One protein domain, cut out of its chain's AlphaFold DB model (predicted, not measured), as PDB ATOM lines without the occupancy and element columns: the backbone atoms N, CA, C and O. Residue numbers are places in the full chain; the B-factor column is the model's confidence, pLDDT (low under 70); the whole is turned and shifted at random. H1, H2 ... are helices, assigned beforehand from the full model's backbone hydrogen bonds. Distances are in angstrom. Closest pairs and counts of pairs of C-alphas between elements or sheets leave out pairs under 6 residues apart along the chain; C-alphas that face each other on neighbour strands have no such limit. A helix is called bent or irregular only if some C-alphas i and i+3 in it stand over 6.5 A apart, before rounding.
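This is residues 5 to 139 and 152 to 173 of the 176 residues of an uncharacterized protein of Candidatus Jidaibacter acanthamoeba (UniProt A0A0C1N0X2). One long helix, H4, runs through the middle; the bent H1 crosses it on one side with H3, and H5 folds back along its second half. Beyond H5, the helices H6, H7 and H8 lie roughly side by side as a loose triangle, while H9 packs on H4 with residues 159 to 160 alone and points away from it. The printed part has 157 residues with nine named helices, H1 to H9 in chain order, and no named strand: all helix. It is compact and rounded, with a radius of gyration of the C-alphas of 15.6 A and spans of 43 by 40 by 39 A.

H1, residues 5 to 32, was assigned by its hydrogen bonds as one helix but is bent: C-alphas 22 and 25 are 7.0 A apart. Its arm H1a, residues 5 to 22, begins at C-alpha 5 (-43.378, 24.309, 170.548), measures 26.9 A, has a kink of 26 degrees near residue 16 and is irregular, with C-alphas 19 and 22 6.9 A apart. H1b is residues 25 to 32, H2 43 to 46 and H3 49 to 57. H4, residues 59 to 80, measures 31.1 A from C-alpha 59 (-36.872, 22.345, 154.864). H5 is residues 84 to 92, H6 94 to 103, H7 110 to 121 and H8 125 to 134. H7 is irregular: C-alphas 111 and 114 are 7.6 A apart. H9, residues 159 to 171, measures 18.7 A and ends at C-alpha 171 (-33.003, 11.536, 176.821).

H4 touches H1a at a steep tilt of 51 degrees, closest at the C-alphas of Val 16 and Gly 65, 5.8 A, and H1b at Gln 28 and Ile 73, 5.9 A. H4 and H5 form a helical hairpin at a shallow tilt of 22 degrees, closest C-alphas Ile 73 and Leu 86, 6.2 A. H3 and H4 form another, closest C-alphas Leu 54 and Tyr 62, 5.1 A. H2 is close to H1b but not clearly touching, 6.8 A between the C-alphas of Ile 27 and Tyr 45. H5 touches H7, closest C-alphas Ala 90 and Cys 119, 5.4 A. H6 touches H8, closest C-alphas Lys 102 and Asn 134, 4.8 A. H4 touches H9, closest C-alphas Glu 75 and Phe 159, 6.0 A. In H1b, H3, H4, H5, H8 and H9 every O i to N i+4 pair is within hydrogen-bond range; H1a has 13 of 14, H6 5 of 6 and H7 6 of 8, and H2 is too short for such a pair.

The C-alphas of Tyr 39 and Gln 173, the two farthest apart, are 47.2 A apart. Residues 140 to 151 are not printed, with 30.0 A between C-alphas 139 and 152. Of the links printed whole, none is long. Mean pLDDT of the printed part is 85.9; residues 5 to 7, 137 to 139 and 152 to 173 are under 70.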
ATOM      1  N   ALA A   5     -44.322  25.137 171.303       59.84
ATOM      2  CA  ALA A   5     -43.378  24.309 170.548       59.84
ATOM      3  C   ALA A   5     -43.943  22.921 170.182       59.84
ATOM      4  O   ALA A   5     -43.749  22.445 169.070       59.84
ATOM      5  N   ASN A   6     -44.709  22.309 171.088       60.53
ATOM      6  CA  ASN A   6     -45.292  20.984 170.901       60.53
ATOM      7  C   ASN A   6     -46.464  21.014 169.896       60.53
ATOM      8  O   ASN A   6     -46.656  20.079 169.126       60.53
ATOM      9  N   LYS A   7     -47.212  22.129 169.821       61.81
ATOM     10  CA  LYS A   7     -48.264  22.312 168.800       61.81
ATOM     11  C   LYS A   7     -47.687  22.400 167.384       61.81
ATOM     12  O   LYS A   7     -48.170  21.701 166.500       61.81
ATOM     13  N   ASN A   8     -46.611  23.167 167.199       76.25
ATOM     14  CA  ASN A   8     -45.949  23.298 165.896       76.25
ATOM     15  C   ASN A   8     -45.363  21.964 165.404       76.25
ATOM     16  O   ASN A   8     -45.406  21.672 164.213       76.25
ATOM     17  N   GLN A   9     -44.845  21.132 166.313       80.38
ATOM     18  CA  GLN A   9     -44.313  19.814 165.962       80.38
ATOM     19  C   GLN A   9     -45.416  18.838 165.527       80.38
ATOM     20  O   GLN A   9     -45.246  18.113 164.549       80.38
ATOM     21  N   VAL A  10     -46.567  18.848 166.205       85.38
ATOM     22  CA  VAL A  10     -47.727  18.024 165.825       85.38
ATOM     23  C   VAL A  10     -48.298  18.459 164.473       85.38
ATOM     24  O   VAL A  10     -48.614  17.615 163.637       85.38
ATOM     25  N   GLU A  11     -48.394  19.764 164.215       87.50
ATOM     26  CA  GLU A  11     -48.844  20.298 162.921       87.50
ATOM     27  C   GLU A  11     -47.892  19.929 161.778       87.50
ATOM     28  O   GLU A  11     -48.342  19.512 160.703       87.50
ATOM     29  N   LEU A  12     -46.581  20.008 162.024       88.00
ATOM     30  CA  LEU A  12     -45.557  19.553 161.087       88.00
ATOM     31  C   LEU A  12     -45.718  18.059 160.790       88.00
ATOM     32  O   LEU A  12     -45.804  17.673 159.626       88.00
ATOM     33  N   GLN A  13     -45.840  17.228 161.828       90.06
ATOM     34  CA  GLN A  13     -46.009  15.783 161.681       90.06
ATOM     35  C   GLN A  13     -47.274  15.438 160.886       90.06
ATOM     36  O   GLN A  13     -47.213  14.640 159.955       90.06
ATOM     37  N   ASN A  14     -48.404  16.077 161.194       91.81
ATOM     38  CA  ASN A  14     -49.664  15.879 160.472       91.81
ATOM     39  C   ASN A  14     -49.547  16.273 158.999       91.81
ATOM     40  O   ASN A  14     -50.068  15.580 158.121       91.81
ATOM     41  N   THR A  15     -48.833  17.365 158.722       91.06
ATOM     42  CA  THR A  15     -48.551  17.799 157.356       91.06
ATOM     43  C   THR A  15     -47.730  16.741 156.629       91.06
ATOM     44  O   THR A  15     -48.153  16.276 155.576       91.06
ATOM     45  N   VAL A  16     -46.616  16.284 157.207       93.56
ATOM     46  CA  VAL A  16     -45.784  15.241 156.593       93.56
ATOM     47  C   VAL A  16     -46.576  13.956 156.357       93.56
ATOM     48  O   VAL A  16     -46.554  13.434 155.247       93.56
ATOM     49  N   ASN A  17     -47.340  13.490 157.345       93.44
ATOM     50  CA  ASN A  17     -48.174  12.289 157.243       93.44
ATOM     51  C   ASN A  17     -49.146  12.368 156.056       93.44
ATOM     52  O   ASN A  17     -49.208  11.456 155.233       93.44
ATOM     53  N   LYS A  18     -49.833  13.506 155.886       93.00
ATOM     54  CA  LYS A  18     -50.771  13.735 154.773       93.00
ATOM     55  C   LYS A  18     -50.125  13.554 153.392       93.00
ATOM     56  O   LYS A  18     -50.790  13.108 152.452       93.00
ATOM     57  N   TYR A  19     -48.860  13.939 153.245       92.81
ATOM     58  CA  TYR A  19     -48.143  13.848 151.973       92.81
ATOM     59  C   TYR A  19     -47.424  12.509 151.789       92.81
ATOM     60  O   TYR A  19     -47.449  11.979 150.680       92.81
ATOM     61  N   ILE A  20     -46.820  11.962 152.846       94.88
ATOM     62  CA  ILE A  20     -45.920  10.806 152.771       94.88
ATOM     63  C   ILE A  20     -46.627   9.475 152.973       94.88
ATOM     64  O   ILE A  20     -46.283   8.527 152.276       94.88
ATOM     65  N   ASP A  21     -47.604   9.375 153.873       94.00
ATOM     66  CA  ASP A  21     -48.191   8.076 154.226       94.00
ATOM     67  C   ASP A  21     -48.760   7.322 153.001       94.00
ATOM     68  O   ASP A  21     -48.492   6.128 152.875       94.00
ATOM     69  N   PRO A  22     -49.412   7.984 152.015       94.50
ATOM     70  CA  PRO A  22     -49.848   7.319 150.781       94.50
ATOM     71  C   PRO A  22     -48.713   6.790 149.886       94.50
ATOM     72  O   PRO A  22     -48.972   6.017 148.969       94.50
ATOM     73  N   LEU A  23     -47.476   7.245 150.096       94.00
ATOM     74  CA  LEU A  23     -46.298   6.858 149.316       94.00
ATOM     75  C   LEU A  23     -45.496   5.727 149.967       94.00
ATOM     76  O   LEU A  23     -44.696   5.095 149.280       94.00
ATOM     77  N   ILE A  24     -45.700   5.454 151.260       95.19
ATOM     78  CA  ILE A  24     -44.897   4.477 152.005       95.19
ATOM     79  C   ILE A  24     -45.028   3.076 151.411       95.19
ATOM     80  O   ILE A  24     -44.017   2.476 151.055       95.19
ATOM     81  N   GLU A  25     -46.248   2.566 151.242       95.31
ATOM     82  CA  GLU A  25     -46.451   1.214 150.712       95.31
ATOM     83  C   GLU A  25     -45.898   1.057 149.276       95.31
ATOM     84  O   GLU A  25     -45.169   0.090 149.031       95.31
ATOM     85  N   PRO A  26     -46.144   1.983 148.325       94.81
ATOM     86  CA  PRO A  26     -45.506   1.922 147.010       94.81
ATOM     87  C   PRO A  26     -43.968   1.944 147.053       94.81
ATOM     88  O   PRO A  26     -43.325   1.170 146.343       94.81
ATOM     89  N   ILE A  27     -43.365   2.769 147.918       96.25
ATOM     90  CA  ILE A  27     -41.905   2.823 148.105       96.25
ATOM     91  C   ILE A  27     -41.374   1.495 148.656       96.25
ATOM     92  O   ILE A  27     -40.353   0.992 148.183       96.25
ATOM     93  N   GLN A  28     -42.059   0.899 149.634       96.19
ATOM     94  CA  GLN A  28     -41.693  -0.411 150.171       96.19
ATOM     95  C   GLN A  28     -41.814  -1.496 149.096       96.19
ATOM     96  O   GLN A  28     -40.896  -2.294 148.937       96.19
ATOM     97  N   LYS A  29     -42.878  -1.498 148.281       95.69
ATOM     98  CA  LYS A  29     -43.012  -2.440 147.154       95.69
ATOM     99  C   LYS A  29     -41.843  -2.326 146.177       95.69
ATOM    100  O   LYS A  29     -41.194  -3.335 145.909       95.69
ATOM    101  N   ALA A  30     -41.524  -1.111 145.727       95.88
ATOM    102  CA  ALA A  30     -40.398  -0.847 144.830       95.88
ATOM    103  C   ALA A  30     -39.049  -1.270 145.441       95.88
ATOM    104  O   ALA A  30     -38.194  -1.845 144.768       95.88
ATOM    105  N   THR A  31     -38.875  -1.045 146.746       96.25
ATOM    106  CA  THR A  31     -37.682  -1.462 147.495       96.25
ATOM    107  C   THR A  31     -37.578  -2.979 147.592       96.25
ATOM    108  O   THR A  31     -36.498  -3.531 147.407       96.25
ATOM    109  N   GLY A  32     -38.697  -3.665 147.829       93.62
ATOM    110  CA  GLY A  32     -38.736  -5.119 147.940       93.62
ATOM    111  C   GLY A  32     -38.362  -5.846 146.648       93.62
ATOM    112  O   GLY A  32     -37.869  -6.969 146.722       93.62
ATOM    113  N   ILE A  33     -38.555  -5.203 145.493       93.19
ATOM    114  CA  ILE A  33     -38.121  -5.690 144.174       93.19
ATOM    115  C   ILE A  33     -36.783  -5.083 143.708       93.19
ATOM    116  O   ILE A  33     -36.323  -5.404 142.618       93.19
ATOM    117  N   GLY A  34     -36.169  -4.183 144.486       93.19
ATOM    118  CA  GLY A  34     -34.889  -3.547 144.151       93.19
ATOM    119  C   GLY A  34     -34.944  -2.503 143.024       93.19
ATOM    120  O   GLY A  34     -33.917  -2.195 142.423       93.19
ATOM    121  N   THR A  35     -36.114  -1.936 142.718       96.12
ATOM    122  CA  THR A  35     -36.297  -1.053 141.553       96.12
ATOM    123  C   THR A  35     -36.260   0.427 141.945       96.12
ATOM    124  O   THR A  35     -37.120   0.922 142.673       96.12
ATOM    125  N   TRP A  36     -35.262   1.162 141.440       95.44
ATOM    126  CA  TRP A  36     -35.133   2.609 141.664       95.44
ATOM    127  C   TRP A  36     -35.896   3.450 140.633       95.44
ATOM    128  O   TRP A  36     -36.737   4.258 141.010       95.44
ATOM    129  N   GLY A  37     -35.612   3.264 139.342       92.00
ATOM    130  CA  GLY A  37     -36.232   4.015 138.243       92.00
ATOM    131  C   GLY A  37     -37.347   3.247 137.526       92.00
ATOM    132  O   GLY A  37     -37.583   2.077 137.804       92.00
ATOM    133  N   GLY A  38     -38.003   3.898 136.562       90.00
ATOM    134  CA  GLY A  38     -39.099   3.310 135.781       90.00
ATOM    135  C   GLY A  38     -40.478   3.461 136.434       90.00
ATOM    136  O   GLY A  38     -40.611   4.089 137.482       90.00
ATOM    137  N   TYR A  39     -41.504   2.892 135.788       86.00
ATOM    138  CA  TYR A  39     -42.915   3.049 136.179       86.00
ATOM    139  C   TYR A  39     -43.264   2.434 137.537       86.00
ATOM    140  O   TYR A  39     -44.222   2.861 138.161       86.00
ATOM    141  N   ASP A  40     -42.473   1.482 138.031       87.56
ATOM    142  CA  ASP A  40     -42.655   0.867 139.355       87.56
ATOM    143  C   ASP A  40     -41.498   1.199 140.315       87.56
ATOM    144  O   ASP A  40     -41.391   0.635 141.402       87.56
ATOM    145  N   GLY A  41     -40.611   2.121 139.925       93.44
ATOM    146  CA  GLY A  41     -39.425   2.474 140.698       93.44
ATOM    147  C   GLY A  41     -39.702   3.427 141.857       93.44
ATOM    148  O   GLY A  41     -40.601   4.265 141.789       93.44
ATOM    149  N   ALA A  42     -38.899   3.335 142.919       95.19
ATOM    150  CA  ALA A  42     -39.026   4.189 144.101       95.19
ATOM    151  C   ALA A  42     -38.868   5.696 143.796       95.19
ATOM    152  O   ALA A  42     -39.532   6.527 144.421       95.19
ATOM    153  N   ALA A  43     -38.044   6.055 142.805       94.62
ATOM    154  CA  ALA A  43     -37.743   7.438 142.439       94.62
ATOM    155  C   ALA A  43     -38.983   8.228 142.004       94.62
ATOM    156  O   ALA A  43     -39.057   9.429 142.248       94.62
ATOM    157  N   GLN A  44     -39.983   7.583 141.393       93.75
ATOM    158  CA  GLN A  44     -41.193   8.284 140.946       93.75
ATOM    159  C   GLN A  44     -42.021   8.825 142.124       93.75
ATOM    160  O   GLN A  44     -42.682   9.854 142.007       93.75
ATOM    161  N   TYR A  45     -41.986   8.135 143.269       92.44
ATOM    162  CA  TYR A  45     -42.735   8.520 144.461       92.44
ATOM    163  C   TYR A  45     -42.013   9.650 145.197       92.44
ATOM    164  O   TYR A  45     -42.655  10.585 145.679       92.44
ATOM    165  N   LEU A  46     -40.679   9.604 145.208       90.69
ATOM    166  CA  LEU A  46     -39.811  10.644 145.765       90.69
ATOM    167  C   LEU A  46     -39.799  11.921 144.911       90.69
ATOM    168  O   LEU A  46     -39.678  13.014 145.451       90.69
ATOM    169  N   ASN A  47     -40.030  11.792 143.604       88.81
ATOM    170  CA  ASN A  47     -40.198  12.902 142.660       88.81
ATOM    171  C   ASN A  47     -41.676  13.231 142.376       88.81
ATOM    172  O   ASN A  47     -42.009  13.838 141.358       88.81
ATOM    173  N   SER A  48     -42.591  12.803 143.248       89.69
ATOM    174  CA  SER A  48     -44.021  13.034 143.054       89.69
ATOM    175  C   SER A  48     -44.440  14.455 143.464       89.69
ATOM    176  O   SER A  48     -43.820  15.060 144.347       89.69
ATOM    177  N   PRO A  49     -45.589  14.959 142.964       91.50
ATOM    178  CA  PRO A  49     -46.151  16.239 143.403       91.50
ATOM    179  C   PRO A  49     -46.385  16.335 144.919       91.50
ATOM    180  O   PRO A  49     -46.503  17.430 145.472       91.50
ATOM    181  N   ARG A  50     -46.472  15.193 145.613       91.12
ATOM    182  CA  ARG A  50     -46.599  15.152 147.073       91.12
ATOM    183  C   ARG A  50     -45.292  15.550 147.761       91.12
ATOM    184  O   ARG A  50     -45.337  16.320 148.718       91.12
ATOM    185  N   PHE A  51     -44.153  15.092 147.249       88.81
ATOM    186  CA  PHE A  51     -42.836  15.488 147.750       88.81
ATOM    187  C   PHE A  51     -42.512  16.949 147.419       88.81
ATOM    188  O   PHE A  51     -42.026  17.683 148.282       88.81
ATOM    189  N   ASP A  52     -42.897  17.415 146.229       89.50
ATOM    190  CA  ASP A  52     -42.843  18.843 145.888       89.50
ATOM    191  C   ASP A  52     -43.700  19.690 146.835       89.50
ATOM    192  O   ASP A  52     -43.303  20.784 147.246       89.50
ATOM    193  N   GLY A  53     -44.870  19.171 147.216       89.56
ATOM    194  CA  GLY A  53     -45.740  19.768 148.222       89.56
ATOM    195  C   GLY A  53     -45.021  19.995 149.550       89.56
ATOM    196  O   GLY A  53     -45.100  21.095 150.090       89.56
ATOM    197  N   LEU A  54     -44.264  19.007 150.037       91.19
ATOM    198  CA  LEU A  54     -43.482  19.123 151.274       91.19
ATOM    199  C   LEU A  54     -42.339  20.118 151.160       91.19
ATOM    200  O   LEU A  54     -42.137  20.918 152.070       91.19
ATOM    201  N   LYS A  55     -41.642  20.135 150.022       90.25
ATOM    202  CA  LYS A  55     -40.574  21.106 149.765       90.25
ATOM    203  C   LYS A  55     -41.077  22.550 149.873       90.25
ATOM    204  O   LYS A  55     -40.359  23.411 150.373       90.25
ATOM    205  N   ARG A  56     -42.331  22.807 149.473       91.75
ATOM    206  CA  ARG A  56     -42.994  24.118 149.616       91.75
ATOM    207  C   ARG A  56     -43.410  24.452 151.054       91.75
ATOM    208  O   ARG A  56     -43.561  25.629 151.354       91.75
ATOM    209  N   GLN A  57     -43.589  23.457 151.927       90.00
ATOM    210  CA  GLN A  57     -43.880  23.668 153.356       90.00
ATOM    211  C   GLN A  57     -42.626  24.029 154.168       90.00
ATOM    212  O   GLN A  57     -42.741  24.515 155.289       90.00
ATOM    213  N   GLY A  58     -41.433  23.820 153.604       91.25
ATOM    214  CA  GLY A  58     -40.156  24.200 154.203       91.25
ATOM    215  C   GLY A  58     -39.205  23.021 154.399       91.25
ATOM    216  O   GLY A  58     -39.575  21.855 154.248       91.25
ATOM    217  N   LYS A  59     -37.949  23.339 154.743       90.50
ATOM    218  CA  LYS A  59     -36.872  22.345 154.864       90.50
ATOM    219  C   LYS A  59     -37.178  21.283 155.920       90.50
ATOM    220  O   LYS A  59     -36.964  20.110 155.653       90.50
ATOM    221  N   ASP A  60     -37.720  21.673 157.070       91.06
ATOM    222  CA  ASP A  60     -37.999  20.729 158.159       91.06
ATOM    223  C   ASP A  60     -39.074  19.700 157.770       91.06
ATOM    224  O   ASP A  60     -38.935  18.520 158.074       91.06
ATOM    225  N   ALA A  61     -40.110  20.119 157.033       92.88
ATOM    226  CA  ALA A  61     -41.142  19.212 156.521       92.88
ATOM    227  C   ALA A  61     -40.578  18.249 155.468       92.88
ATOM    228  O   ALA A  61     -40.925  17.067 155.450       92.88
ATOM    229  N   TYR A  62     -39.704  18.757 154.600       93.88
ATOM    230  CA  TYR A  62     -39.040  17.963 153.573       93.88
ATOM    231  C   TYR A  62     -38.069  16.935 154.171       93.88
ATOM    232  O   TYR A  62     -38.174  15.754 153.849       93.88
ATOM    233  N   ASP A  63     -37.187  17.353 155.085       94.25
ATOM    234  CA  ASP A  63     -36.247  16.469 155.786       94.25
ATOM    235  C   ASP A  63     -36.996  15.374 156.566       94.25
ATOM    236  O   ASP A  63     -36.628  14.204 156.488       94.25
ATOM    237  N   LEU A  64     -38.078  15.723 157.274       93.75
ATOM    238  CA  LEU A  64     -38.888  14.751 158.015       93.75
ATOM    239  C   LEU A  64     -39.608  13.765 157.077       93.75
ATOM    240  O   LEU A  64     -39.771  12.588 157.405       93.75
ATOM    241  N   GLY A  65     -40.016  14.220 155.889       95.31
ATOM    242  CA  GLY A  65     -40.551  13.343 154.850       95.31
ATOM    243  C   GLY A  65     -39.506  12.371 154.299       95.31
ATOM    244  O   GLY A  65     -39.786  11.179 154.173       95.31
ATOM    245  N   LEU A  66     -38.285  12.851 154.040       96.38
ATOM    246  CA  LEU A  66     -37.158  12.004 153.643       96.38
ATOM    247  C   LEU A  66     -36.784  10.995 154.736       96.38
ATOM    248  O   LEU A  66     -36.506   9.843 154.412       96.38
ATOM    249  N   GLU A  67     -36.823  11.384 156.014       95.50
ATOM    250  CA  GLU A  67     -36.572  10.484 157.149       95.50
ATOM    251  C   GLU A  67     -37.585   9.338 157.181       95.50
ATOM    252  O   GLU A  67     -37.196   8.172 157.259       95.50
ATOM    253  N   LYS A  68     -38.878   9.641 157.008       95.44
ATOM    254  CA  LYS A  68     -39.924   8.616 156.893       95.44
ATOM    255  C   LYS A  68     -39.694   7.658 155.725       95.44
ATOM    256  O   LYS A  68     -39.840   6.446 155.885       95.44
ATOM    257  N   CYS A  69     -39.332   8.178 154.555       96.38
ATOM    258  CA  CYS A  69     -39.037   7.337 153.397       96.38
ATOM    259  C   CYS A  69     -37.793   6.474 153.624       96.38
ATOM    260  O   CYS A  69     -37.820   5.286 153.313       96.38
ATOM    261  N   LEU A  70     -36.735   7.032 154.217       96.50
ATOM    262  CA  LEU A  70     -35.527   6.288 154.562       96.50
ATOM    263  C   LEU A  70     -35.832   5.145 155.533       96.50
ATOM    264  O   LEU A  70     -35.305   4.053 155.343       96.50
ATOM    265  N   ILE A  71     -36.688   5.370 156.536       95.25
ATOM    266  CA  ILE A  71     -37.152   4.331 157.468       95.25
ATOM    267  C   ILE A  71     -37.826   3.193 156.704       95.25
ATOM    268  O   ILE A  71     -37.395   2.046 156.812       95.25
ATOM    269  N   ALA A  72     -38.806   3.509 155.860       95.69
ATOM    270  CA  ALA A  72     -39.546   2.508 155.096       95.69
ATOM    271  C   ALA A  72     -38.655   1.710 154.122       95.69
ATOM    272  O   ALA A  72     -38.778   0.483 154.014       95.69
ATOM    273  N   ILE A  73     -37.733   2.396 153.437       96.81
ATOM    274  CA  ILE A  73     -36.743   1.774 152.549       96.81
ATOM    275  C   ILE A  73     -35.822   0.868 153.366       96.81
ATOM    276  O   ILE A  73     -35.628  -0.289 153.010       96.81
ATOM    277  N   SER A  74     -35.291   1.357 154.485       94.81
ATOM    278  CA  SER A  74     -34.341   0.622 155.324       94.81
ATOM    279  C   SER A  74     -34.945  -0.656 155.905       94.81
ATOM    280  O   SER A  74     -34.316  -1.713 155.835       94.81
ATOM    281  N   GLU A  75     -36.177  -0.592 156.413       92.44
ATOM    282  CA  GLU A  75     -36.913  -1.763 156.908       92.44
ATOM    283  C   GLU A  75     -37.066  -2.829 155.832       92.44
ATOM    284  O   GLU A  75     -36.747  -4.002 156.047       92.44
ATOM    285  N   THR A  76     -37.504  -2.404 154.648       94.19
ATOM    286  CA  THR A  76     -37.722  -3.317 153.529       94.19
ATOM    287  C   THR A  76     -36.405  -3.892 153.023       94.19
ATOM    288  O   THR A  76     -36.309  -5.096 152.789       94.19
ATOM    289  N   SER A  77     -35.366  -3.064 152.921       93.62
ATOM    290  CA  SER A  77     -34.027  -3.475 152.507       93.62
ATOM    291  C   SER A  77     -33.421  -4.515 153.443       93.62
ATOM    292  O   SER A  77     -32.839  -5.495 152.981       93.62
ATOM    293  N   ILE A  78     -33.585  -4.348 154.758       89.38
ATOM    294  CA  ILE A  78     -33.137  -5.339 155.744       89.38
ATOM    295  C   ILE A  78     -33.963  -6.623 155.620       89.38
ATOM    296  O   ILE A  78     -33.388  -7.709 155.553       89.38
ATOM    297  N   SER A  79     -35.293  -6.505 155.558       89.69
ATOM    298  CA  SER A  79     -36.223  -7.638 155.453       89.69
ATOM    299  C   SER A  79     -35.962  -8.503 154.218       89.69
ATOM    300  O   SER A  79     -35.967  -9.730 154.305       89.69
ATOM    301  N   LYS A  80     -35.713  -7.870 153.069       91.19
ATOM    302  CA  LYS A  80     -35.525  -8.540 151.776       91.19
ATOM    303  C   LYS A  80     -34.060  -8.796 151.431       91.19
ATOM    304  O   LYS A  80     -33.785  -9.395 150.401       91.19
ATOM    305  N   SER A  81     -33.130  -8.377 152.296       87.81
ATOM    306  CA  SER A  81     -31.686  -8.379 152.023       87.81
ATOM    307  C   SER A  81     -31.330  -7.698 150.697       87.81
ATOM    308  O   SER A  81     -30.412  -8.133 150.006       87.81
ATOM    309  N   GLU A  82     -32.042  -6.622 150.357       92.38
ATOM    310  CA  GLU A  82     -31.898  -5.925 149.081       92.38
ATOM    311  C   GLU A  82     -31.609  -4.432 149.273       92.38
ATOM    312  O   GLU A  82     -32.332  -3.730 149.970       92.38
ATOM    313  N   THR A  83     -30.525  -3.926 148.679       94.50
ATOM    314  CA  THR A  83     -29.953  -2.605 149.021       94.50
ATOM    315  C   THR A  83     -29.905  -1.600 147.873       94.50
ATOM    316  O   THR A  83     -29.467  -0.472 148.093       94.50
ATOM    317  N   THR A  84     -30.345  -1.946 146.662       95.69
ATOM    318  CA  THR A  84     -30.249  -1.066 145.483       95.69
ATOM    319  C   THR A  84     -31.019   0.228 145.684       95.69
ATOM    320  O   THR A  84     -30.467   1.306 145.471       95.69
ATOM    321  N   VAL A  85     -32.269   0.156 146.147       97.00
ATOM    322  CA  VAL A  85     -33.077   1.363 146.388       97.00
ATOM    323  C   VAL A  85     -32.480   2.218 147.504       97.00
ATOM    324  O   VAL A  85     -32.363   3.427 147.336       97.00
ATOM    325  N   LEU A  86     -31.997   1.604 148.587       97.00
ATOM    326  CA  LEU A  86     -31.318   2.318 149.672       97.00
ATOM    327  C   LEU A  86     -30.051   3.048 149.198       97.00
ATOM    328  O   LEU A  86     -29.830   4.200 149.564       97.00
ATOM    329  N   LYS A  87     -29.229   2.407 148.359       97.56
ATOM    330  CA  LYS A  87     -28.023   3.023 147.783       97.56
ATOM    331  C   LYS A  87     -28.366   4.201 146.879       97.56
ATOM    332  O   LYS A  87     -27.739   5.249 146.993       97.56
ATOM    333  N   ASN A  88     -29.364   4.049 146.009       97.88
ATOM    334  CA  ASN A  88     -29.787   5.130 145.122       97.88
ATOM    335  C   ASN A  88     -30.392   6.304 145.904       97.88
ATOM    336  O   ASN A  88     -30.011   7.445 145.661       97.88
ATOM    337  N   PHE A  89     -31.234   6.024 146.905       97.62
ATOM    338  CA  PHE A  89     -31.757   7.041 147.817       97.62
ATOM    339  C   PHE A  89     -30.625   7.808 148.513       97.62
ATOM    340  O   PHE A  89     -30.623   9.035 148.535       97.62
ATOM    341  N   ALA A  90     -29.632   7.092 149.051       97.00
ATOM    342  CA  ALA A  90     -28.495   7.710 149.725       97.00
ATOM    343  C   ALA A  90     -27.623   8.549 148.777       97.00
ATOM    344  O   ALA A  90     -27.059   9.553 149.203       97.00
ATOM    345  N   ASN A  91     -27.519   8.150 147.508       96.88
ATOM    346  CA  ASN A  91     -26.783   8.894 146.493       96.88
ATOM    347  C   ASN A  91     -27.509  10.192 146.102       96.88
ATOM    348  O   ASN A  91     -26.880  11.242 146.015       96.88
ATOM    349  N   GLU A  92     -28.829  10.136 145.901       96.12
ATOM    350  CA  GLU A  92     -29.632  11.307 145.522       96.12
ATOM    351  C   GLU A  92     -29.808  12.301 146.681       96.12
ATOM    352  O   GLU A  92     -29.809  13.514 146.477       96.12
ATOM    353  N   HIS A  93     -29.902  11.804 147.916       96.19
ATOM    354  CA  HIS A  93     -30.155  12.615 149.110       96.19
ATOM    355  C   HIS A  93     -28.956  12.641 150.063       96.19
ATOM    356  O   HIS A  93     -29.102  12.606 151.286       96.19
ATOM    357  N   LEU A  94     -27.748  12.715 149.509       96.06
ATOM    358  CA  LEU A  94     -26.516  12.559 150.272       96.06
ATOM    359  C   LEU A  94     -26.331  13.601 151.385       96.06
ATOM    360  O   LEU A  94     -25.961  13.251 152.508       96.06
ATOM    361  N   ASP A  95     -26.639  14.869 151.106       95.44
ATOM    362  CA  ASP A  95     -26.567  15.938 152.108       95.44
ATOM    363  C   ASP A  95     -27.526  15.687 153.275       95.44
ATOM    364  O   ASP A  95     -27.179  15.920 154.434       95.44
ATOM    365  N   PHE A  96     -28.717  15.160 152.979       96.25
ATOM    366  CA  PHE A  96     -29.682  14.755 153.994       96.25
ATOM    367  C   PHE A  96     -29.140  13.592 154.835       96.25
ATOM    368  O   PHE A  96     -29.177  13.677 156.058       96.25
ATOM    369  N   ILE A  97     -28.548  12.560 154.222       97.38
ATOM    370  CA  ILE A  97     -27.936  11.434 154.952       97.38
ATOM    371  C   ILE A  97     -26.801  11.903 155.874       97.38
ATOM    372  O   ILE A  97     -26.698  11.445 157.013       97.38
ATOM    373  N   LEU A  98     -25.959  12.835 155.420       96.00
ATOM    374  CA  LEU A  98     -24.888  13.411 156.241       96.00
ATOM    375  C   LEU A  98     -25.429  14.271 157.391       96.00
ATOM    376  O   LEU A  98     -24.876  14.252 158.490       96.00
ATOM    377  N   GLN A  99     -26.505  15.028 157.164       95.50
ATOM    378  CA  GLN A  99     -27.172  15.784 158.227       95.50
ATOM    379  C   GLN A  99     -27.840  14.848 159.238       95.50
ATOM    380  O   GLN A  99     -27.725  15.065 160.444       95.50
ATOM    381  N   LEU A 100     -28.498  13.795 158.755       94.94
ATOM    382  CA  LEU A 100     -29.191  12.820 159.582       94.94
ATOM    383  C   LEU A 100     -28.213  12.002 160.421       94.94
ATOM    384  O   LEU A 100     -28.471  11.811 161.598       94.94
ATOM    385  N   SER A 101     -27.053  11.611 159.886       94.06
ATOM    386  CA  SER A 101     -26.040  10.891 160.674       94.06
ATOM    387  C   SER A 101     -25.493  11.703 161.844       94.06
ATOM    388  O   SER A 101     -25.045  11.127 162.828       94.06
ATOM    389  N   LYS A 102     -25.550  13.039 161.762       92.44
ATOM    390  CA  LYS A 102     -25.207  13.935 162.871       92.44
ATOM    391  C   LYS A 102     -26.354  14.095 163.872       92.44
ATOM    392  O   LYS A 102     -26.094  14.216 165.064       92.44
ATOM    393  N   LYS A 103     -27.599  14.181 163.392       89.56
ATOM    394  CA  LYS A 103     -28.791  14.395 164.235       89.56
ATOM    395  C   LYS A 103     -29.249  13.116 164.943       89.56
ATOM    396  O   LYS A 103     -29.721  13.193 166.070       89.56
ATOM    397  N   SER A 104     -29.117  11.979 164.267       89.19
ATOM    398  CA  SER A 104     -29.649  10.673 164.659       89.19
ATOM    399  C   SER A 104     -28.693   9.540 164.259       89.19
ATOM    400  O   SER A 104     -28.997   8.747 163.358       89.19
ATOM    401  N   PRO A 105     -27.499   9.465 164.880       87.06
ATOM    402  CA  PRO A 105     -26.518   8.421 164.590       87.06
ATOM    403  C   PRO A 105     -27.050   6.997 164.841       87.06
ATOM    404  O   PRO A 105     -26.615   6.064 164.166       87.06
ATOM    405  N   GLU A 106     -28.035   6.822 165.730       86.06
ATOM    406  CA  GLU A 106     -28.716   5.554 166.041       86.06
ATOM    407  C   GLU A 106     -29.302   4.849 164.803       86.06
ATOM    408  O   GLU A 106     -29.369   3.618 164.745       86.06
ATOM    409  N   MET A 107     -29.645   5.610 163.757       86.62
ATOM    410  CA  MET A 107     -30.160   5.071 162.491       86.62
ATOM    411  C   MET A 107     -29.113   4.293 161.683       86.62
ATOM    412  O   MET A 107     -29.458   3.608 160.721       86.62
ATOM    413  N   PHE A 108     -27.835   4.403 162.050       90.38
ATOM    414  CA  PHE A 108     -26.706   3.922 161.257       90.38
ATOM    415  C   PHE A 108     -25.714   3.054 162.053       90.38
ATOM    416  O   PHE A 108     -24.771   2.519 161.471       90.38
ATOM    417  N   VAL A 109     -25.895   2.886 163.363       85.19
ATOM    418  CA  VAL A 109     -24.977   2.120 164.230       85.19
ATOM    419  C   VAL A 109     -25.624   0.841 164.776       85.19
ATOM    420  O   VAL A 109     -26.819   0.604 164.600       85.19
ATOM    421  N   GLY A 110     -24.823  -0.024 165.405       81.62
ATOM    422  CA  GLY A 110     -25.297  -1.277 166.001       81.62
ATOM    423  C   GLY A 110     -25.950  -2.212 164.978       81.62
ATOM    424  O   GLY A 110     -25.367  -2.528 163.938       81.62
ATOM    425  N   GLU A 111     -27.186  -2.634 165.252       74.50
ATOM    426  CA  GLU A 111     -27.967  -3.526 164.379       74.50
ATOM    427  C   GLU A 111     -28.277  -2.915 162.999       74.50
ATOM    428  O   GLU A 111     -28.564  -3.642 162.045       74.50
ATOM    429  N   ASN A 112     -28.150  -1.589 162.871       82.75
ATOM    430  CA  ASN A 112     -28.371  -0.832 161.641       82.75
ATOM    431  C   ASN A 112     -27.101  -0.682 160.788       82.75
ATOM    432  O   ASN A 112     -27.114  -0.002 159.761       82.75
ATOM    433  N   GLY A 113     -26.004  -1.355 161.149       85.12
ATOM    434  CA  GLY A 113     -24.725  -1.260 160.437       85.12
ATOM    435  C   GLY A 113     -24.812  -1.577 158.937       85.12
ATOM    436  O   GLY A 113     -24.077  -0.990 158.143       85.12
ATOM    437  N   LYS A 114     -25.755  -2.429 158.505       87.75
ATOM    438  CA  LYS A 114     -26.010  -2.687 157.072       87.75
ATOM    439  C   LYS A 114     -26.516  -1.446 156.325       87.75
ATOM    440  O   LYS A 114     -26.137  -1.241 155.172       87.75
ATOM    441  N   ILE A 115     -27.322  -0.603 156.976       91.06
ATOM    442  CA  ILE A 115     -27.809   0.662 156.407       91.06
ATOM    443  C   ILE A 115     -26.631   1.615 156.219       91.06
ATOM    444  O   ILE A 115     -26.448   2.167 155.132       91.06
ATOM    445  N   ALA A 116     -25.772   1.744 157.235       92.12
ATOM    446  CA  ALA A 116     -24.551   2.537 157.135       92.12
ATOM    447  C   ALA A 116     -23.616   2.040 156.030       92.12
ATOM    448  O   ALA A 116     -23.088   2.849 155.272       92.12
ATOM    449  N   GLN A 117     -23.421   0.725 155.901       92.69
ATOM    450  CA  GLN A 117     -22.609   0.146 154.828       92.69
ATOM    451  C   GLN A 117     -23.171   0.487 153.442       92.69
ATOM    452  O   GLN A 117     -22.415   0.921 152.572       92.69
ATOM    453  N   ALA A 118     -24.487   0.352 153.243       93.81
ATOM    454  CA  ALA A 118     -25.140   0.723 151.991       93.81
ATOM    455  C   ALA A 118     -24.967   2.220 151.682       93.81
ATOM    456  O   ALA A 118     -24.512   2.560 150.589       93.81
ATOM    457  N   CYS A 119     -25.219   3.103 152.654       95.50
ATOM    458  CA  CYS A 119     -25.049   4.549 152.486       95.50
ATOM    459  C   CYS A 119     -23.588   4.927 152.188       95.50
ATOM    460  O   CYS A 119     -23.319   5.710 151.284       95.50
ATOM    461  N   LYS A 120     -22.616   4.326 152.884       95.25
ATOM    462  CA  LYS A 120     -21.183   4.584 152.657       95.25
ATOM    463  C   LYS A 120     -20.694   4.103 151.295       95.25
ATOM    464  O   LYS A 120     -19.701   4.635 150.801       95.25
ATOM    465  N   SER A 121     -21.340   3.100 150.699       96.00
ATOM    466  CA  SER A 121     -20.896   2.527 149.421       96.00
ATOM    467  C   SER A 121     -21.008   3.499 148.242       96.00
ATOM    468  O   SER A 121     -20.276   3.341 147.271       96.00
ATOM    469  N   VAL A 122     -21.863   4.522 148.354       96.12
ATOM    470  CA  VAL A 122     -22.062   5.561 147.327       96.12
ATOM    471  C   VAL A 122     -21.321   6.868 147.632       96.12
ATOM    472  O   VAL A 122     -21.326   7.792 146.828       96.12
ATOM    473  N   MET A 123     -20.661   6.959 148.789       96.88
ATOM    474  CA  MET A 123     -19.937   8.152 149.227       96.88
ATOM    475  C   MET A 123     -18.498   8.174 148.702       96.88
ATOM    476  O   MET A 123     -17.839   7.137 148.602       96.88
ATOM    477  N   ASN A 124     -17.956   9.370 148.470       95.94
ATOM    478  CA  ASN A 124     -16.515   9.558 148.297       95.94
ATOM    479  C   ASN A 124     -15.769   9.526 149.647       95.94
ATOM    480  O   ASN A 124     -16.371   9.549 150.719       95.94
ATOM    481  N   GLU A 125     -14.437   9.498 149.614       94.44
ATOM    482  CA  GLU A 125     -13.614   9.370 150.828       94.44
ATOM    483  C   GLU A 125     -13.785  10.520 151.832       94.44
ATOM    484  O   GLU A 125     -13.755  10.298 153.042       94.44
ATOM    485  N   SER A 126     -13.997  11.750 151.356       95.12
ATOM    486  CA  SER A 126     -14.246  12.898 152.238       95.12
ATOM    487  C   SER A 126     -15.582  12.743 152.974       95.12
ATOM    488  O   SER A 126     -15.661  12.899 154.194       95.12
ATOM    489  N   GLN A 127     -16.621  12.338 152.243       95.56
ATOM    490  CA  GLN A 127     -17.963  12.109 152.773       95.56
ATOM    491  C   GLN A 127     -18.001  10.920 153.733       95.56
ATOM    492  O   GLN A 127     -18.596  11.033 154.800       95.56
ATOM    493  N   LYS A 128     -17.301   9.817 153.426       94.56
ATOM    494  CA  LYS A 128     -17.161   8.677 154.347       94.56
ATOM    495  C   LYS A 128     -16.541   9.100 155.673       94.56
ATOM    496  O   LYS A 128     -17.062   8.731 156.719       94.56
ATOM    497  N   LYS A 129     -15.470   9.904 155.645       92.81
ATOM    498  CA  LYS A 129     -14.829  10.423 156.867       92.81
ATOM    499  C   LYS A 129     -15.776  11.305 157.677       92.81
ATOM    500  O   LYS A 129     -15.828  11.175 158.896       92.81
ATOM    501  N   ALA A 130     -16.525  12.190 157.016       94.12
ATOM    502  CA  ALA A 130     -17.521  13.027 157.681       94.12
ATOM    503  C   ALA A 130     -18.641  12.181 158.307       94.12
ATOM    504  O   ALA A 130     -18.988  12.384 159.468       94.12
ATOM    505  N   PHE A 131     -19.149  11.194 157.569       94.06
ATOM    506  CA  PHE A 131     -20.174  10.269 158.032       94.06
ATOM    507  C   PHE A 131     -19.694   9.451 159.239       94.06
ATOM    508  O   PHE A 131     -20.351   9.454 160.270       94.06
ATOM    509  N   GLU A 132     -18.514   8.829 159.171       91.75
ATOM    510  CA  GLU A 132     -17.922   8.085 160.295       91.75
ATOM    511  C   GLU A 132     -17.704   8.968 161.532       91.75
ATOM    512  O   GLU A 132     -17.994   8.542 162.650       91.75
ATOM    513  N   LYS A 133     -17.247  10.211 161.333       91.00
ATOM    514  CA  LYS A 133     -17.085  11.187 162.417       91.00
ATOM    515  C   LYS A 133     -18.422  11.527 163.079       91.00
ATOM    516  O   LYS A 133     -18.471  11.613 164.302       91.00
ATOM    517  N   ASN A 134     -19.483  11.720 162.296       91.06
ATOM    518  CA  ASN A 134     -20.820  12.017 162.819       91.06
ATOM    519  C   ASN A 134     -21.372  10.869 163.670       91.06
ATOM    520  O   ASN A 134     -21.997  11.119 164.692       91.06
ATOM    521  N   LEU A 135     -21.085   9.625 163.281       86.81
ATOM    522  CA  LEU A 135     -21.508   8.437 164.020       86.81
ATOM    523  C   LEU A 135     -20.713   8.194 165.311       86.81
ATOM    524  O   LEU A 135     -20.993   7.233 166.016       86.81
ATOM    525  N   GLY A 136     -19.699   9.013 165.615       77.75
ATOM    526  CA  GLY A 136     -18.848   8.803 166.785       77.75
ATOM    527  C   GLY A 136     -17.999   7.532 166.701       77.75
ATOM    528  O   GLY A 136     -17.450   7.108 167.717       77.75
ATOM    529  N   ILE A 137     -17.855   6.943 165.502       64.69
ATOM    530  CA  ILE A 137     -17.060   5.732 165.279       64.69
ATOM    531  C   ILE A 137     -15.584   6.116 165.419       64.69
ATOM    532  O   ILE A 137     -14.893   6.452 164.453       64.69
ATOM    533  N   ASN A 138     -15.080   6.075 166.649       52.25
ATOM    534  CA  ASN A 138     -13.650   6.070 166.898       52.25
ATOM    535  C   ASN A 138     -13.069   4.733 166.420       52.25
ATOM    536  O   ASN A 138     -13.732   3.697 166.449       52.25
ATOM    537  N   LYS A 139     -11.801   4.754 165.985       46.34
ATOM    538  CA  LYS A 139     -11.049   3.638 165.362       46.34
ATOM    539  C   LYS A 139     -11.170   2.259 166.047       46.34
ATOM    540  O   LYS A 139     -10.819   1.275 165.410       46.34
ATOM    541  N   ALA A 152     -32.589 -14.814 169.530       37.34
ATOM    542  CA  ALA A 152     -33.761 -15.282 170.264       37.34
ATOM    543  C   ALA A 152     -34.999 -14.822 169.473       37.34
ATOM    544  O   ALA A 152     -35.081 -13.653 169.091       37.34
ATOM    545  N   ASP A 153     -35.942 -15.732 169.225       46.00
ATOM    546  CA  ASP A 153     -37.285 -15.412 168.737       46.00
ATOM    547  C   ASP A 153     -38.015 -14.565 169.786       46.00
ATOM    548  O   ASP A 153     -38.679 -15.051 170.700       46.00
ATOM    549  N   LYS A 154     -37.855 -13.255 169.663       50.78
ATOM    550  CA  LYS A 154     -38.806 -12.255 170.129       50.78
ATOM    551  C   LYS A 154     -39.177 -11.444 168.902       50.78
ATOM    552  O   LYS A 154     -38.324 -11.249 168.036       50.78
ATOM    553  N   VAL A 155     -40.433 -11.007 168.814       48.06
ATOM    554  CA  VAL A 155     -40.884 -10.071 167.776       48.06
ATOM    555  C   VAL A 155     -39.877  -8.926 167.754       48.06
ATOM    556  O   VAL A 155     -39.794  -8.158 168.711       48.06
ATOM    557  N   LYS A 156     -39.013  -8.912 166.732       50.62
ATOM    558  CA  LYS A 156     -37.949  -7.919 166.643       50.62
ATOM    559  C   LYS A 156     -38.653  -6.582 166.457       50.62
ATOM    560  O   LYS A 156     -39.416  -6.481 165.494       50.62
ATOM    561  N   PRO A 157     -38.430  -5.597 167.342       56.38
ATOM    562  CA  PRO A 157     -39.007  -4.282 167.146       56.38
ATOM    563  C   PRO A 157     -38.627  -3.782 165.752       56.38
ATOM    564  O   PRO A 157     -37.516  -4.013 165.250       56.38
ATOM    565  N   THR A 158     -39.582  -3.146 165.090       65.50
ATOM    566  CA  THR A 158     -39.385  -2.516 163.785       65.50
ATOM    567  C   THR A 158     -38.236  -1.505 163.858       65.50
ATOM    568  O   THR A 158     -37.770  -1.122 164.936       65.50
ATOM    569  N   PHE A 159     -37.684  -1.111 162.713       59.78
ATOM    570  CA  PHE A 159     -36.606  -0.115 162.701       59.78
ATOM    571  C   PHE A 159     -37.104   1.208 163.298       59.78
ATOM    572  O   PHE A 159     -36.398   1.820 164.097       59.78
ATOM    573  N   ALA A 160     -38.351   1.588 162.995       66.81
ATOM    574  CA  ALA A 160     -39.010   2.749 163.585       66.81
ATOM    575  C   ALA A 160     -39.128   2.662 165.122       66.81
ATOM    576  O   ALA A 160     -38.812   3.625 165.827       66.81
ATOM    577  N   GLU A 161     -39.530   1.504 165.657       68.50
ATOM    578  CA  GLU A 161     -39.615   1.282 167.108       68.50
ATOM    579  C   GLU A 161     -38.236   1.337 167.775       68.50
ATOM    580  O   GLU A 161     -38.095   1.937 168.839       68.50
ATOM    581  N   ARG A 162     -37.199   0.796 167.125       63.50
ATOM    582  CA  ARG A 162     -35.818   0.848 167.634       63.50
ATOM    583  C   ARG A 162     -35.259   2.266 167.675       63.50
ATOM    584  O   ARG A 162     -34.660   2.643 168.676       63.50
ATOM    585  N   ILE A 163     -35.491   3.070 166.636       61.12
ATOM    586  CA  ILE A 163     -35.080   4.485 166.634       61.12
ATOM    587  C   ILE A 163     -35.774   5.247 167.764       61.12
ATOM    588  O   ILE A 163     -35.140   6.043 168.455       61.12
ATOM    589  N   THR A 164     -37.066   4.989 167.972       64.31
ATOM    590  CA  THR A 164     -37.842   5.652 169.027       64.31
ATOM    591  C   THR A 164     -37.305   5.288 170.413       64.31
ATOM    592  O   THR A 164     -37.030   6.185 171.207       64.31
ATOM    593  N   GLN A 165     -37.037   4.002 170.669       59.53
ATOM    594  CA  GLN A 165     -36.449   3.532 171.931       59.53
ATOM    595  C   GLN A 165     -35.056   4.123 172.190       59.53
ATOM    596  O   GLN A 165     -34.810   4.658 173.269       59.53
ATOM    597  N   SER A 166     -34.155   4.116 171.200       58.72
ATOM    598  CA  SER A 166     -32.812   4.694 171.366       58.72
ATOM    599  C   SER A 166     -32.838   6.207 171.625       58.72
ATOM    600  O   SER A 166     -32.016   6.716 172.394       58.72
ATOM    601  N   ARG A 167     -33.790   6.943 171.032       57.94
ATOM    602  CA  ARG A 167     -33.991   8.374 171.323       57.94
ATOM    603  C   ARG A 167     -34.491   8.606 172.750       57.94
ATOM    604  O   ARG A 167     -34.015   9.528 173.409       57.94
ATOM    605  N   GLU A 168     -35.405   7.777 173.248       56.16
ATOM    606  CA  GLU A 168     -35.916   7.867 174.622       56.16
ATOM    607  C   GLU A 168     -34.841   7.532 175.669       56.16
ATOM    608  O   GLU A 168     -34.706   8.251 176.659       56.16
ATOM    609  N   GLU A 169     -34.016   6.512 175.422       57.91
ATOM    610  CA  GLU A 169     -32.895   6.137 176.299       57.91
ATOM    611  C   GLU A 169     -31.819   7.230 176.369       57.91
ATOM    612  O   GLU A 169     -31.286   7.521 177.443       57.91
ATOM    613  N   SER A 170     -31.542   7.894 175.243       53.97
ATOM    614  CA  SER A 170     -30.590   9.011 175.172       53.97
ATOM    615  C   SER A 170     -31.070  10.247 175.946       53.97
ATOM    616  O   SER A 170     -30.256  11.018 176.450       53.97
ATOM    617  N   LEU A 171     -32.388  10.435 176.071       49.34
ATOM    618  CA  LEU A 171     -33.003  11.536 176.821       49.34
ATOM    619  C   LEU A 171     -33.101  11.263 178.332       49.34
ATOM    620  O   LEU A 171     -33.302  12.200 179.104       49.34
ATOM    621  N   GLN A 172     -32.963  10.005 178.762       46.41
ATOM    622  CA  GLN A 172     -33.066   9.598 180.168       46.41
ATOM    623  C   GLN A 172     -31.719   9.474 180.890       46.41
ATOM    624  O   GLN A 172     -31.709   9.204 182.091       46.41
ATOM    625  N   GLN A 173     -30.580   9.684 180.221       41.16
ATOM    626  CA  GLN A 173     -29.291   9.659 180.914       41.16
ATOM    627  C   GLN A 173     -29.135  10.903 181.812       41.16
ATOM    628  O   GLN A 173     -29.071  12.021 181.295       41.16
TER     629      GLN A 173